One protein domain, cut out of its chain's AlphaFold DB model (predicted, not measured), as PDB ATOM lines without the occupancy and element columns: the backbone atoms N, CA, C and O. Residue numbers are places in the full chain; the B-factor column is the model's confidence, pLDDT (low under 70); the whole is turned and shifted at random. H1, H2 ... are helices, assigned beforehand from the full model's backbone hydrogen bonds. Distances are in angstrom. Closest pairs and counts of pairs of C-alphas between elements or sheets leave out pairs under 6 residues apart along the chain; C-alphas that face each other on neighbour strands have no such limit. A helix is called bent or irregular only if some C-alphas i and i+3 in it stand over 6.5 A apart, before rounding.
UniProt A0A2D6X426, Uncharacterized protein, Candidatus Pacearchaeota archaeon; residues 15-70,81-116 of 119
ATOM      1  N   ARG A  15      -2.380 -24.919  29.004       84.75
ATOM      2  CA  ARG A  15      -1.639 -23.646  29.018       84.75
ATOM      3  C   ARG A  15      -2.528 -22.420  28.829       84.75
ATOM      4  O   ARG A  15      -2.298 -21.395  29.471       84.75
ATOM      5  N   THR A  16      -3.480 -22.468  27.898       86.69
ATOM      6  CA  THR A  16      -4.336 -21.306  27.610       86.69
ATOM      7  C   THR A  16      -5.343 -21.070  28.728       86.69
ATOM      8  O   THR A  16      -5.574 -19.917  29.092       86.69
ATOM      9  N   VAL A  17      -5.863 -22.142  29.329       85.50
ATOM     10  CA  VAL A  17      -6.766 -22.086  30.484       85.50
ATOM     11  C   VAL A  17      -6.041 -21.553  31.717       85.50
ATOM     12  O   VAL A  17      -6.525 -20.595  32.317       85.50
ATOM     13  N   GLU A  18      -4.855 -22.073  32.054       84.50
ATOM     14  CA  GLU A  18      -4.046 -21.548  33.167       84.50
ATOM     15  C   GLU A  18      -3.711 -20.063  32.974       84.50
ATOM     16  O   GLU A  18      -3.837 -19.263  33.904       84.50
ATOM     17  N   ARG A  19      -3.337 -19.665  31.751       84.25
ATOM     18  CA  ARG A  19      -3.046 -18.264  31.428       84.25
ATOM     19  C   ARG A  19      -4.277 -17.373  31.600       84.25
ATOM     20  O   ARG A  19      -4.170 -16.330  32.243       84.25
ATOM     21  N   ALA A  20      -5.420 -17.765  31.038       85.00
ATOM     22  CA  ALA A  20      -6.660 -16.998  31.127       85.00
ATOM     23  C   ALA A  20      -7.143 -16.879  32.581       85.00
ATOM     24  O   ALA A  20      -7.578 -15.813  33.018       85.00
ATOM     25  N   TYR A  21      -7.006 -17.954  33.359       81.25
ATOM     26  CA  TYR A  21      -7.359 -17.970  34.773       81.25
ATOM     27  C   TYR A  21      -6.430 -17.084  35.611       81.25
ATOM     28  O   TYR A  21      -6.892 -16.227  36.369       81.25
ATOM     29  N   GLY A  22      -5.114 -17.202  35.409       81.19
ATOM     30  CA  GLY A  22      -4.122 -16.341  36.053       81.19
ATOM     31  C   GLY A  22      -4.340 -14.863  35.728       81.19
ATOM     32  O   GLY A  22      -4.232 -14.005  36.608       81.19
ATOM     33  N   ARG A  23      -4.729 -14.556  34.487       81.06
ATOM     34  CA  ARG A  23      -5.040 -13.186  34.081       81.06
ATOM     35  C   ARG A  23      -6.340 -12.673  34.684       81.06
ATOM     36  O   ARG A  23      -6.352 -11.555  35.187       81.06
ATOM     37  N   ALA A  24      -7.396 -13.479  34.752       79.50
ATOM     38  CA  ALA A  24      -8.618 -13.104  35.464       79.50
ATOM     39  C   ALA A  24      -8.361 -12.793  36.950       79.50
ATOM     40  O   ALA A  24      -8.916 -11.830  37.483       79.50
ATOM     41  N   PHE A  25      -7.461 -13.537  37.599       80.62
ATOM     42  CA  PHE A  25      -7.042 -13.261  38.973       80.62
ATOM     43  C   PHE A  25      -6.234 -11.958  39.102       80.62
ATOM     44  O   PHE A  25      -6.431 -11.190  40.049       80.62
ATOM     45  N   GLN A  26      -5.353 -11.661  38.140       80.38
ATOM     46  CA  GLN A  26      -4.666 -10.365  38.075       80.38
ATOM     47  C   GLN A  26      -5.658  -9.215  37.875       80.38
ATOM     48  O   GLN A  26      -5.643  -8.264  38.652       80.38
ATOM     49  N   LEU A  27      -6.585  -9.334  36.923       78.31
ATOM     50  CA  LEU A  27      -7.624  -8.333  36.660       78.31
ATOM     51  C   LEU A  27      -8.516  -8.091  37.887       78.31
ATOM     52  O   LEU A  27      -8.900  -6.952  38.161       78.31
ATOM     53  N   GLN A  28      -8.805  -9.142  38.661       80.19
ATOM     54  CA  GLN A  28      -9.509  -9.034  39.937       80.19
ATOM     55  C   GLN A  28      -8.718  -8.212  40.960       80.19
ATOM     56  O   GLN A  28      -9.294  -7.335  41.611       80.19
ATOM     57  N   LYS A  29      -7.411  -8.465  41.093       81.81
ATOM     58  CA  LYS A  29      -6.519  -7.706  41.986       81.81
ATOM     59  C   LYS A  29      -6.390  -6.246  41.565       81.81
ATOM     60  O   LYS A  29      -6.482  -5.358  42.408       81.81
ATOM     61  N   GLU A  30      -6.246  -6.001  40.269       82.12
ATOM     62  CA  GLU A  30      -6.173  -4.665  39.670       82.12
ATOM     63  C   GLU A  30      -7.531  -3.948  39.636       82.12
ATOM     64  O   GLU A  30      -7.607  -2.783  39.251       82.12
ATOM     65  N   ARG A  31      -8.615  -4.633  40.031       78.19
ATOM     66  CA  ARG A  31      -9.997  -4.136  39.993       78.19
ATOM     67  C   ARG A  31     -10.389  -3.600  38.610       78.19
ATOM     68  O   ARG A  31     -11.168  -2.652  38.503       78.19
ATOM     69  N   ARG A  32      -9.893  -4.229  37.540       75.81
ATOM     70  CA  ARG A  32     -10.244  -3.891  36.154       75.81
ATOM     71  C   ARG A  32     -11.634  -4.420  35.813       75.81
ATOM     72  O   ARG A  32     -11.802  -5.466  35.193       75.81
ATOM     73  N   LEU A  33     -12.648  -3.676  36.247       77.75
ATOM     74  CA  LEU A  33     -14.053  -4.054  36.091       77.75
ATOM     75  C   LEU A  33     -14.494  -4.132  34.623       77.75
ATOM     76  O   LEU A  33     -15.313  -4.987  34.307       77.75
ATOM     77  N   GLY A  34     -13.912  -3.334  33.721       79.62
ATOM     78  CA  GLY A  34     -14.314  -3.311  32.307       79.62
ATOM     79  C   GLY A  34     -14.185  -4.668  31.605       79.62
ATOM     80  O   GLY A  34     -15.072  -5.066  30.852       79.62
ATOM     81  N   THR A  35     -13.134  -5.435  31.908       76.00
ATOM     82  CA  THR A  35     -12.940  -6.781  31.345       76.00
ATOM     83  C   THR A  35     -13.933  -7.788  31.935       76.00
ATOM     84  O   THR A  35     -14.452  -8.650  31.227       76.00
ATOM     85  N   ALA A  36     -14.270  -7.646  33.221       81.19
ATOM     86  CA  ALA A  36     -15.299  -8.464  33.863       81.19
ATOM     87  C   ALA A  36     -16.703  -8.172  33.319       81.19
ATOM     88  O   ALA A  36     -17.506  -9.087  33.140       81.19
ATOM     89  N   GLU A  37     -17.000  -6.909  33.020       84.94
ATOM     90  CA  GLU A  37     -18.260  -6.502  32.400       84.94
ATOM     91  C   GLU A  37     -18.378  -6.996  30.960       84.94
ATOM     92  O   GLU A  37     -19.455  -7.437  30.557       84.94
ATOM     93  N   ALA A  38     -17.284  -6.978  30.197       85.12
ATOM     94  CA  ALA A  38     -17.248  -7.541  28.852       85.12
ATOM     95  C   ALA A  38     -17.529  -9.054  28.865       85.12
ATOM     96  O   ALA A  38     -18.401  -9.516  28.124       85.12
ATOM     97  N   GLY A  39     -16.898  -9.803  29.777       85.31
ATOM     98  CA  GLY A  39     -17.197 -11.224  29.973       85.31
ATOM     99  C   GLY A  39     -18.646 -11.477  30.395       85.31
ATOM    100  O   GLY A  39     -19.332 -12.310  29.805       85.31
ATOM    101  N   MET A  40     -19.165 -10.696  31.346       89.00
ATOM    102  CA  MET A  40     -20.576 -10.753  31.752       89.00
ATOM    103  C   MET A  40     -21.536 -10.456  30.595       89.00
ATOM    104  O   MET A  40     -22.572 -11.109  30.478       89.00
ATOM    105  N   ARG A  41     -21.224  -9.479  29.737       88.94
ATOM    106  CA  ARG A  41     -22.057  -9.126  28.580       88.94
ATOM    107  C   ARG A  41     -22.114 -10.271  27.577       88.94
ATOM    108  O   ARG A  41     -23.204 -10.608  27.127       88.94
ATOM    109  N   ALA A  42     -20.976 -10.883  27.266       87.31
ATOM    110  CA  ALA A  42     -20.926 -12.028  26.364       87.31
ATOM    111  C   ALA A  42     -21.620 -13.269  26.965       87.31
ATOM    112  O   ALA A  42     -22.330 -13.973  26.249       87.31
ATOM    113  N   ALA A  43     -21.530 -13.479  28.285       88.75
ATOM    114  CA  ALA A  43     -22.289 -14.523  28.976       88.75
ATOM    115  C   ALA A  43     -23.807 -14.264  28.925       88.75
ATOM    116  O   ALA A  43     -24.577 -15.177  28.647       88.75
ATOM    117  N   ARG A  44     -24.248 -13.009  29.114       88.56
ATOM    118  CA  ARG A  44     -25.665 -12.606  28.976       88.56
ATOM    119  C   ARG A  44     -26.180 -12.768  27.553       88.56
ATOM    120  O   ARG A  44     -27.321 -13.163  27.359       88.56
ATOM    121  N   ALA A  45     -25.337 -12.473  26.569       89.88
ATOM    122  CA  ALA A  45     -25.639 -12.679  25.159       89.88
ATOM    123  C   ALA A  45     -25.630 -14.163  24.753       89.88
ATOM    124  O   ALA A  45     -25.903 -14.463  23.593       89.88
ATOM    125  N   ARG A  46     -25.310 -15.080  25.683       88.88
ATOM    126  CA  ARG A  46     -25.144 -16.516  25.425       88.88
ATOM    127  C   ARG A  46     -24.196 -16.772  24.252       88.88
ATOM    128  O   ARG A  46     -24.449 -17.645  23.423       88.88
ATOM    129  N   ASP A  47     -23.114 -15.989  24.161       89.00
ATOM    130  CA  ASP A  47     -22.152 -16.124  23.068       89.00
ATOM    131  C   ASP A  47     -21.591 -17.551  23.070       89.00
ATOM    132  O   ASP A  47     -21.036 -18.029  24.067       89.00
ATOM    133  N   SER A  48     -21.744 -18.242  21.941       87.44
ATOM    134  CA  SER A  48     -21.359 -19.646  21.806       87.44
ATOM    135  C   SER A  48     -19.869 -19.871  22.068       87.44
ATOM    136  O   SER A  48     -19.481 -20.967  22.468       87.44
ATOM    137  N   ARG A  49     -19.021 -18.851  21.876       87.88
ATOM    138  CA  ARG A  49     -17.588 -18.924  22.182       87.88
ATOM    139  C   ARG A  49     -17.331 -18.895  23.683       87.88
ATOM    140  O   ARG A  49     -16.492 -19.663  24.137       87.88
ATOM    141  N   ILE A  50     -18.074 -18.092  24.452       89.12
ATOM    142  CA  ILE A  50     -17.995 -18.124  25.922       89.12
ATOM    143  C   ILE A  50     -18.491 -19.456  26.461       89.12
ATOM    144  O   ILE A  50     -17.844 -20.022  27.335       89.12
ATOM    145  N   LEU A  51     -19.608 -19.972  25.946       89.88
ATOM    146  CA  LEU A  51     -20.151 -21.247  26.412       89.88
ATOM    147  C   LEU A  51     -19.157 -22.391  26.168       89.88
ATOM    148  O   LEU A  51     -18.856 -23.136  27.096       89.88
ATOM    149  N   LYS A  52     -18.554 -22.448  24.972       89.88
ATOM    150  CA  LYS A  52     -17.477 -23.400  24.657       89.88
ATOM    151  C   LYS A  52     -16.228 -23.191  25.512       89.88
ATOM    152  O   LYS A  52     -15.628 -24.164  25.948       89.88
ATOM    153  N   ALA A  53     -15.837 -21.941  25.764       90.12
ATOM    154  CA  ALA A  53     -14.704 -21.627  26.630       90.12
ATOM    155  C   ALA A  53     -14.948 -22.092  28.073       90.12
ATOM    156  O   ALA A  53     -14.052 -22.672  28.677       90.12
ATOM    157  N   LEU A  54     -16.154 -21.884  28.613       90.00
ATOM    158  CA  LEU A  54     -16.532 -22.310  29.961       90.00
ATOM    159  C   LEU A  54     -16.590 -23.835  30.086       90.00
ATOM    160  O   LEU A  54     -16.049 -24.392  31.039       90.00
ATOM    161  N   GLU A  55     -17.231 -24.506  29.131       90.44
ATOM    162  CA  GLU A  55     -17.319 -25.967  29.098       90.44
ATOM    163  C   GLU A  55     -15.929 -26.593  28.946       90.44
ATOM    164  O   GLU A  55     -15.512 -27.404  29.777       90.44
ATOM    165  N   GLY A  56     -15.168 -26.140  27.949       88.25
ATOM    166  CA  GLY A  56     -13.856 -26.694  27.666       88.25
ATOM    167  C   GLY A  56     -12.813 -26.366  28.729       88.25
ATOM    168  O   GLY A  56     -12.011 -27.221  29.100       88.25
ATOM    169  N   GLY A  57     -12.850 -25.156  29.291       87.06
ATOM    170  CA  GLY A  57     -12.000 -24.792  30.420       87.06
ATOM    171  C   GLY A  57     -12.314 -25.613  31.668       87.06
ATOM    172  O   GLY A  57     -11.390 -26.050  32.351       87.06
ATOM    173  N   ALA A  58     -13.590 -25.918  31.932       88.38
ATOM    174  CA  ALA A  58     -13.954 -26.818  33.021       88.38
ATOM    175  C   ALA A  58     -13.396 -28.232  32.813       88.38
ATOM    176  O   ALA A  58     -12.888 -28.823  33.761       88.38
ATOM    177  N   GLU A  59     -13.463 -28.781  31.598       86.62
ATOM    178  CA  GLU A  59     -12.862 -30.086  31.301       86.62
ATOM    179  C   GLU A  59     -11.345 -30.095  31.479       86.62
ATOM    180  O   GLU A  59     -10.807 -31.036  32.061       86.62
ATOM    181  N   VAL A  60     -10.652 -29.046  31.030       85.94
ATOM    182  CA  VAL A  60      -9.207 -28.900  31.246       85.94
ATOM    183  C   VAL A  60      -8.885 -28.843  32.738       85.94
ATOM    184  O   VAL A  60      -7.994 -29.556  33.187       85.94
ATOM    185  N   LEU A  61      -9.635 -28.067  33.526       83.31
ATOM    186  CA  LEU A  61      -9.444 -27.979  34.977       83.31
ATOM    187  C   LEU A  61      -9.693 -29.320  35.679       83.31
ATOM    188  O   LEU A  61      -8.927 -29.682  36.570       83.31
ATOM    189  N   VAL A  62     -10.702 -30.093  35.257       83.31
ATOM    190  CA  VAL A  62     -10.904 -31.465  35.759       83.31
ATOM    191  C   VAL A  62      -9.686 -32.326  35.441       83.31
ATOM    192  O   VAL A  62      -9.138 -32.941  36.350       83.31
ATOM    193  N   ARG A  63      -9.207 -32.318  34.191       81.69
ATOM    194  CA  ARG A  63      -8.034 -33.108  33.781       81.69
ATOM    195  C   ARG A  63      -6.770 -32.699  34.539       81.69
ATOM    196  O   ARG A  63      -5.981 -33.564  34.910       81.69
ATOM    197  N   LEU A  64      -6.560 -31.404  34.769       76.69
ATOM    198  CA  LEU A  64      -5.445 -30.888  35.569       76.69
ATOM    199  C   LEU A  64      -5.551 -31.354  37.024       76.69
ATOM    200  O   LEU A  64      -4.571 -31.856  37.571       76.69
ATOM    201  N   SER A  65      -6.746 -31.269  37.612       73.12
ATOM    202  CA  SER A  65      -7.016 -31.754  38.965       73.12
ATOM    203  C   SER A  65      -6.780 -33.263  39.081       73.12
ATOM    204  O   SER A  65      -6.104 -33.708  40.005       73.12
ATOM    205  N   GLU A  66      -7.245 -34.058  38.115       73.69
ATOM    206  CA  GLU A  66      -7.022 -35.508  38.065       73.69
ATOM    207  C   GLU A  66      -5.538 -35.863  37.901       73.69
ATOM    208  O   GLU A  66      -5.053 -36.770  38.576       73.69
ATOM    209  N   LYS A  67      -4.788 -35.130  37.061       70.06
ATOM    210  CA  LYS A  67      -3.329 -35.298  36.920       70.06
ATOM    211  C   LYS A  67      -2.596 -35.019  38.237       70.06
ATOM    212  O   LYS A  67      -1.674 -35.755  38.578       70.06
ATOM    213  N   GLN A  68      -3.000 -33.987  38.979       63.34
ATOM    214  CA  GLN A  68      -2.412 -33.666  40.285       63.34
ATOM    215  C   GLN A  68      -2.812 -34.682  41.371       63.34
ATOM    216  O   GLN A  68      -1.962 -35.120  42.145       63.34
ATOM    217  N   LEU A  69      -4.072 -35.131  41.387       55.12
ATOM    218  CA  LEU A  69      -4.576 -36.182  42.284       55.12
ATOM    219  C   LEU A  69      -3.904 -37.540  42.035       55.12
ATOM    220  O   LEU A  69      -3.593 -38.250  42.988       55.12
ATOM    221  N   GLY A  70      -3.626 -37.886  40.776       51.31
ATOM    222  CA  GLY A  70      -2.878 -39.093  40.412       51.31
ATOM    223  C   GLY A  70      -1.425 -39.090  40.899       51.31
ATOM    224  O   GLY A  70      -0.850 -40.159  41.092       51.31
ATOM    225  N   ASP A  81      -8.847 -27.635  43.997       49.41
ATOM    226  CA  ASP A  81      -8.932 -27.831  42.533       49.41
ATOM    227  C   ASP A  81     -10.290 -28.329  42.001       49.41
ATOM    228  O   ASP A  81     -10.751 -27.921  40.933       49.41
ATOM    229  N   ALA A  82     -10.998 -29.175  42.757       53.59
ATOM    230  CA  ALA A  82     -12.338 -29.631  42.368       53.59
ATOM    231  C   ALA A  82     -13.368 -28.481  42.371       53.59
ATOM    232  O   ALA A  82     -14.356 -28.513  41.632       53.59
ATOM    233  N   THR A  83     -13.120 -27.448  43.181       67.56
ATOM    234  CA  THR A  83     -14.014 -26.297  43.329       67.56
ATOM    235  C   THR A  83     -13.998 -25.433  42.072       67.56
ATOM    236  O   THR A  83     -15.034 -24.907  41.679       67.56
ATOM    237  N   GLU A  84     -12.859 -25.325  41.389       76.31
ATOM    238  CA  GLU A  84     -12.683 -24.409  40.256       76.31
ATOM    239  C   GLU A  84     -13.333 -24.946  38.984       76.31
ATOM    240  O   GLU A  84     -14.106 -24.235  38.340       76.31
ATOM    241  N   ALA A  85     -13.151 -26.233  38.689       83.12
ATOM    242  CA  ALA A  85     -13.908 -26.895  37.632       83.12
ATOM    243  C   ALA A  85     -15.427 -26.850  37.889       83.12
ATOM    244  O   ALA A  85     -16.213 -26.632  36.962       83.12
ATOM    245  N   GLN A  86     -15.862 -27.012  39.147       81.94
ATOM    246  CA  GLN A  86     -17.271 -26.842  39.514       81.94
ATOM    247  C   GLN A  86     -17.753 -25.407  39.295       81.94
ATOM    248  O   GLN A  86     -18.822 -25.224  38.722       81.94
ATOM    249  N   ILE A  87     -16.972 -24.398  39.688       86.94
ATOM    250  CA  ILE A  87     -17.301 -22.986  39.467       86.94
ATOM    251  C   ILE A  87     -17.492 -22.701  37.970       86.94
ATOM    252  O   ILE A  87     -18.477 -22.065  37.600       86.94
ATOM    253  N   TRP A  88     -16.603 -23.196  37.103       88.81
ATOM    254  CA  TRP A  88     -16.728 -23.017  35.651       88.81
ATOM    255  C   TRP A  88     -17.972 -23.712  35.084       88.81
ATOM    256  O   TRP A  88     -18.677 -23.124  34.265       88.81
ATOM    257  N   ARG A  89     -18.309 -24.918  35.563       89.75
ATOM    258  CA  ARG A  89     -19.549 -25.619  35.178       89.75
ATOM    259  C   ARG A  89     -20.810 -24.900  35.648       89.75
ATOM    260  O   ARG A  89     -21.784 -24.829  34.905       89.75
ATOM    261  N   GLU A  90     -20.821 -24.377  36.868       89.31
ATOM    262  CA  GLU A  90     -21.962 -23.616  37.384       89.31
ATOM    263  C   GLU A  90     -22.112 -22.282  36.643       89.31
ATOM    264  O   GLU A  90     -23.226 -21.898  36.291       89.31
ATOM    265  N   ALA A  91     -20.998 -21.621  36.315       89.94
ATOM    266  CA  ALA A  91     -20.982 -20.444  35.456       89.94
ATOM    267  C   ALA A  91     -21.508 -20.764  34.046       89.94
ATOM    268  O   ALA A  91     -22.337 -20.019  33.527       89.94
ATOM    269  N   TYR A  92     -21.103 -21.891  33.453       92.00
ATOM    270  CA  TYR A  92     -21.651 -22.382  32.186       92.00
ATOM    271  C   TYR A  92     -23.166 -22.565  32.263       92.00
ATOM    272  O   TYR A  92     -23.882 -21.998  31.446       92.00
ATOM    273  N   LYS A  93     -23.675 -23.287  33.268       91.19
ATOM    274  CA  LYS A  93     -25.122 -23.506  33.436       91.19
ATOM    275  C   LYS A  93     -25.882 -22.194  33.611       91.19
ATOM    276  O   LYS A  93     -26.965 -22.040  33.056       91.19
ATOM    277  N   ALA A  94     -25.336 -21.261  34.388       90.75
ATOM    278  CA  ALA A  94     -25.934 -19.949  34.598       90.75
ATOM    279  C   ALA A  94     -25.974 -19.135  33.293       90.75
ATOM    280  O   ALA A  94     -27.015 -18.578  32.946       90.75
ATOM    281  N   ALA A  95     -24.874 -19.111  32.539       90.19
ATOM    282  CA  ALA A  95     -24.811 -18.455  31.237       90.19
ATOM    283  C   ALA A  95     -25.739 -19.121  30.209       90.19
ATOM    284  O   ALA A  95     -26.477 -18.422  29.523       90.19
ATOM    285  N   ASP A  96     -25.771 -20.452  30.134       91.06
ATOM    286  CA  ASP A  96     -26.633 -21.188  29.207       91.06
ATOM    287  C   ASP A  96     -28.125 -20.981  29.509       91.06
ATOM    288  O   ASP A  96     -28.923 -20.805  28.593       91.06
ATOM    289  N   ARG A  97     -28.507 -20.869  30.786       89.31
ATOM    290  CA  ARG A  97     -29.872 -20.478  31.186       89.31
ATOM    291  C   ARG A  97     -30.218 -19.020  30.860       89.31
ATOM    292  O   ARG A  97     -31.381 -18.644  30.952       89.31
ATOM    293  N   GLY A  98     -29.238 -18.203  30.473       87.19
ATOM    294  CA  GLY A  98     -29.408 -16.764  30.256       87.19
ATOM    295  C   GLY A  98     -29.411 -15.940  31.547       87.19
ATOM    296  O   GLY A  98     -29.706 -14.748  31.510       87.19
ATOM    297  N   GLU A  99     -29.035 -16.540  32.678       90.19
ATOM    298  CA  GLU A  99     -29.007 -15.916  34.006       90.19
ATOM    299  C   GLU A  99     -27.579 -15.897  34.592       90.19
ATOM    300  O   GLU A  99     -27.324 -16.465  35.658       90.19
ATOM    301  N   PRO A 100     -26.591 -15.264  33.926       88.69
ATOM    302  CA  PRO A 100     -25.219 -15.267  34.413       88.69
ATOM    303  C   PRO A 100     -25.096 -14.504  35.738       88.69
ATOM    304  O   PRO A 100     -25.390 -13.308  35.838       88.69
ATOM    305  N   LEU A 101     -24.607 -15.204  36.761       88.62
ATOM    306  CA  LEU A 101     -24.473 -14.669  38.114       88.62
ATOM    307  C   LEU A 101     -23.244 -13.764  38.265       88.62
ATOM    308  O   LEU A 101     -22.131 -14.137  37.900       88.62
ATOM    309  N   VAL A 102     -23.418 -12.604  38.907       85.94
ATOM    310  CA  VAL A 102     -22.343 -11.616  39.140       85.94
ATOM    311  C   VAL A 102     -21.169 -12.199  39.935       85.94
ATOM    312  O   VAL A 102     -20.023 -11.810  39.714       85.94
ATOM    313  N   GLN A 103     -21.424 -13.166  40.819       85.81
ATOM    314  CA  GLN A 103     -20.373 -13.861  41.570       85.81
ATOM    315  C   GLN A 103     -19.366 -14.594  40.663       85.81
ATOM    316  O   GLN A 103     -18.207 -14.743  41.034       85.81
ATOM    317  N   PHE A 104     -19.776 -14.971  39.446       88.94
ATOM    318  CA  PHE A 104     -18.933 -15.624  38.443       88.94
ATOM    319  C   PHE A 104     -18.347 -14.646  37.414       88.94
ATOM    320  O   PHE A 104     -17.744 -15.075  36.436       88.94
ATOM    321  N   ARG A 105     -18.456 -13.323  37.618       87.69
ATOM    322  CA  ARG A 105     -17.976 -12.309  36.655       87.69
ATOM    323  C   ARG A 105     -16.524 -12.491  36.208       87.69
ATOM    324  O   ARG A 105     -16.212 -12.244  35.051       87.69
ATOM    325  N   TRP A 106     -15.647 -12.939  37.104       87.31
ATOM    326  CA  TRP A 106     -14.231 -13.166  36.796       87.31
ATOM    327  C   TRP A 106     -14.001 -14.473  36.035       87.31
ATOM    328  O   TRP A 106     -13.088 -14.553  35.225       87.31
ATOM    329  N   VAL A 107     -14.877 -15.458  36.227       89.56
ATOM    330  CA  VAL A 107     -14.897 -16.700  35.444       89.56
ATOM    331  C   VAL A 107     -15.344 -16.390  34.020       89.56
ATOM    332  O   VAL A 107     -14.705 -16.817  33.066       89.56
ATOM    333  N   TYR A 108     -16.378 -15.556  33.859       90.31
ATOM    334  CA  TYR A 108     -16.773 -15.068  32.539       90.31
ATOM    335  C   TYR A 108     -15.693 -14.199  31.895       90.31
ATOM    336  O   TYR A 108     -15.526 -14.264  30.684       90.31
ATOM    337  N   ALA A 109     -14.938 -13.417  32.674       88.94
ATOM    338  CA  ALA A 109     -13.785 -12.672  32.167       88.94
ATOM    339  C   ALA A 109     -12.689 -13.615  31.644       88.94
ATOM    340  O   ALA A 109     -12.207 -13.425  30.532       88.94
ATOM    341  N   ALA A 110     -12.345 -14.658  32.410       88.88
ATOM    342  CA  ALA A 110     -11.383 -15.678  31.995       88.88
ATOM    343  C   ALA A 110     -11.840 -16.383  30.711       88.88
ATOM    344  O   ALA A 110     -11.079 -16.497  29.755       88.88
ATOM    345  N   ALA A 111     -13.105 -16.805  30.660       89.62
ATOM    346  CA  ALA A 111     -13.683 -17.447  29.486       89.62
ATOM    347  C   ALA A 111     -13.733 -16.505  28.274       89.62
ATOM    348  O   ALA A 111     -13.491 -16.941  27.153       89.62
ATOM    349  N   ALA A 112     -14.006 -15.215  28.482       88.94
ATOM    350  CA  ALA A 112     -13.976 -14.210  27.426       88.94
ATOM    351  C   ALA A 112     -12.561 -13.990  26.885       88.94
ATOM    352  O   ALA A 112     -12.389 -13.871  25.676       88.94
ATOM    353  N   GLU A 113     -11.552 -13.962  27.752       87.06
ATOM    354  CA  GLU A 113     -10.153 -13.874  27.334       87.06
ATOM    355  C   GLU A 113      -9.725 -15.125  26.559       87.06
ATOM    356  O   GLU A 113      -9.147 -15.013  25.479       87.06
ATOM    357  N   LEU A 114     -10.094 -16.310  27.053       87.12
ATOM    358  CA  LEU A 114      -9.850 -17.580  26.372       87.12
ATOM    359  C   LEU A 114     -10.523 -17.620  24.990       87.12
ATOM    360  O   LEU A 114      -9.927 -18.076  24.022       87.12
ATOM    361  N   ALA A 115     -11.740 -17.082  24.889       85.62
ATOM    362  CA  ALA A 115     -12.495 -16.946  23.646       85.62
ATOM    363  C   ALA A 115     -12.000 -15.808  22.726       85.62
ATOM    364  O   ALA A 115     -12.565 -15.618  21.645       85.62
ATOM    365  N   GLY A 116     -10.995 -15.026  23.139       83.12
ATOM    366  CA  GLY A 116     -10.472 -13.886  22.379       83.12
ATOM    367  C   GLY A 116     -11.430 -12.691  22.281       83.12
ATOM    368  O   GLY A 116     -11.322 -11.886  21.360       83.12
TER     369      GLY A 116
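This is residues 15 to 70 and 81 to 116 of the 119 residues of an uncharacterized protein of Candidatus Pacearchaeota archaeon (UniProt A0A2D6X426). Helix H5 makes the core, and the other helices wrap round it on three sides: H1 on one, H2 on the next, and H3 and H4, side by side and running opposite ways, on the third. H5 crosses H2, H3 and H4 nearly at right angles, and H3, the longest helix, reaches on past the core at its far end. The printed part has 92 residues with five named helices, H1 to H5 in order along the chain, and no named strand; its class is all helix. It is compact, with a radius of gyration of the C-alphas of 12.1 A, and spans 37 by 30 by 21 A.

Find C-alpha 15 at (-1.639, -23.646, 29.018); from there H1, residues 15 to 29, runs 21.1 A. H2 follows at residues 33 to 44, 16.1 A long. Look next at C-alpha 48, (-21.359, -19.646, 21.806), where H3 begins; it runs 32.6 A to residue 70. Past the cut, H4 holds residues 81 to 96 and is 23.1 A long. H5, residues 102 to 114, runs 18.8 A and ends at C-alpha 114, (-9.850, -17.580, 26.372). H5 is irregular: C-alphas 103 and 106 are 7.8 A apart.

Begin with H1, which touches H5 at a steep tilt of 44 degrees, opposite ways; the closest C-alphas, those of Ala 20 and Ala 110, are 5.0 A apart. H1 and H3 only just touch, with 3 pairs of C-alphas within 8 A, the closest being Val 17 and Gly 57 at 5.9 A. H1 and H4 are apart. H2 touches H5 about perpendicular at 90 degrees, and the C-alphas of Gly 39 and Ala 109 come closest at 4.3 A. H2 and H3 touch only at the corner, and only just, with 3 pairs of C-alphas within 8 A; the closest are Ala 43 and Ile 50, 6.4 A. H2 and H4 touch only at their ends, and only just, with 3 such pairs; the closest are Ala 43 and Ala 95, 5.2 A. H3 touches H4 at a shallow tilt of 16 degrees, opposite ways, closest at the C-alphas of Ala 58 and Ala 85, 4.6 A. With residues 49 to 57 alone H3 touches H5, about perpendicular at 88 degrees; C-alphas 53 and 111, the closest, are 5.2 A apart. Residues 87 to 91 of H4 touch residues 104 to 108 of H5, about perpendicular at 86 degrees, closest at the C-alphas of Ala 91 and Phe 104, 6.0 A. The packing of the helices is mostly crossed, their lines mostly standing at large angles to each other. Every O i to N i+4 pair is within hydrogen-bond range in H1, H2 and H3; in H4 it is 11 of 12 and in H5 7 of 9.

The two C-alphas farthest apart are those of Gly 34 and Gly 70, 38.4 A. Residues 71 to 80 are not printed, and C-alphas 70 and 81 are 13.0 A apart across the cut, which holds the link from H3 to H4. The links H1 to H2, H2 to H3 and H4 to H5 are tight. The mean pLDDT of the printed part is 83.5; look for values under 70 at residues 68 to 70 and 81 to 83 of this model.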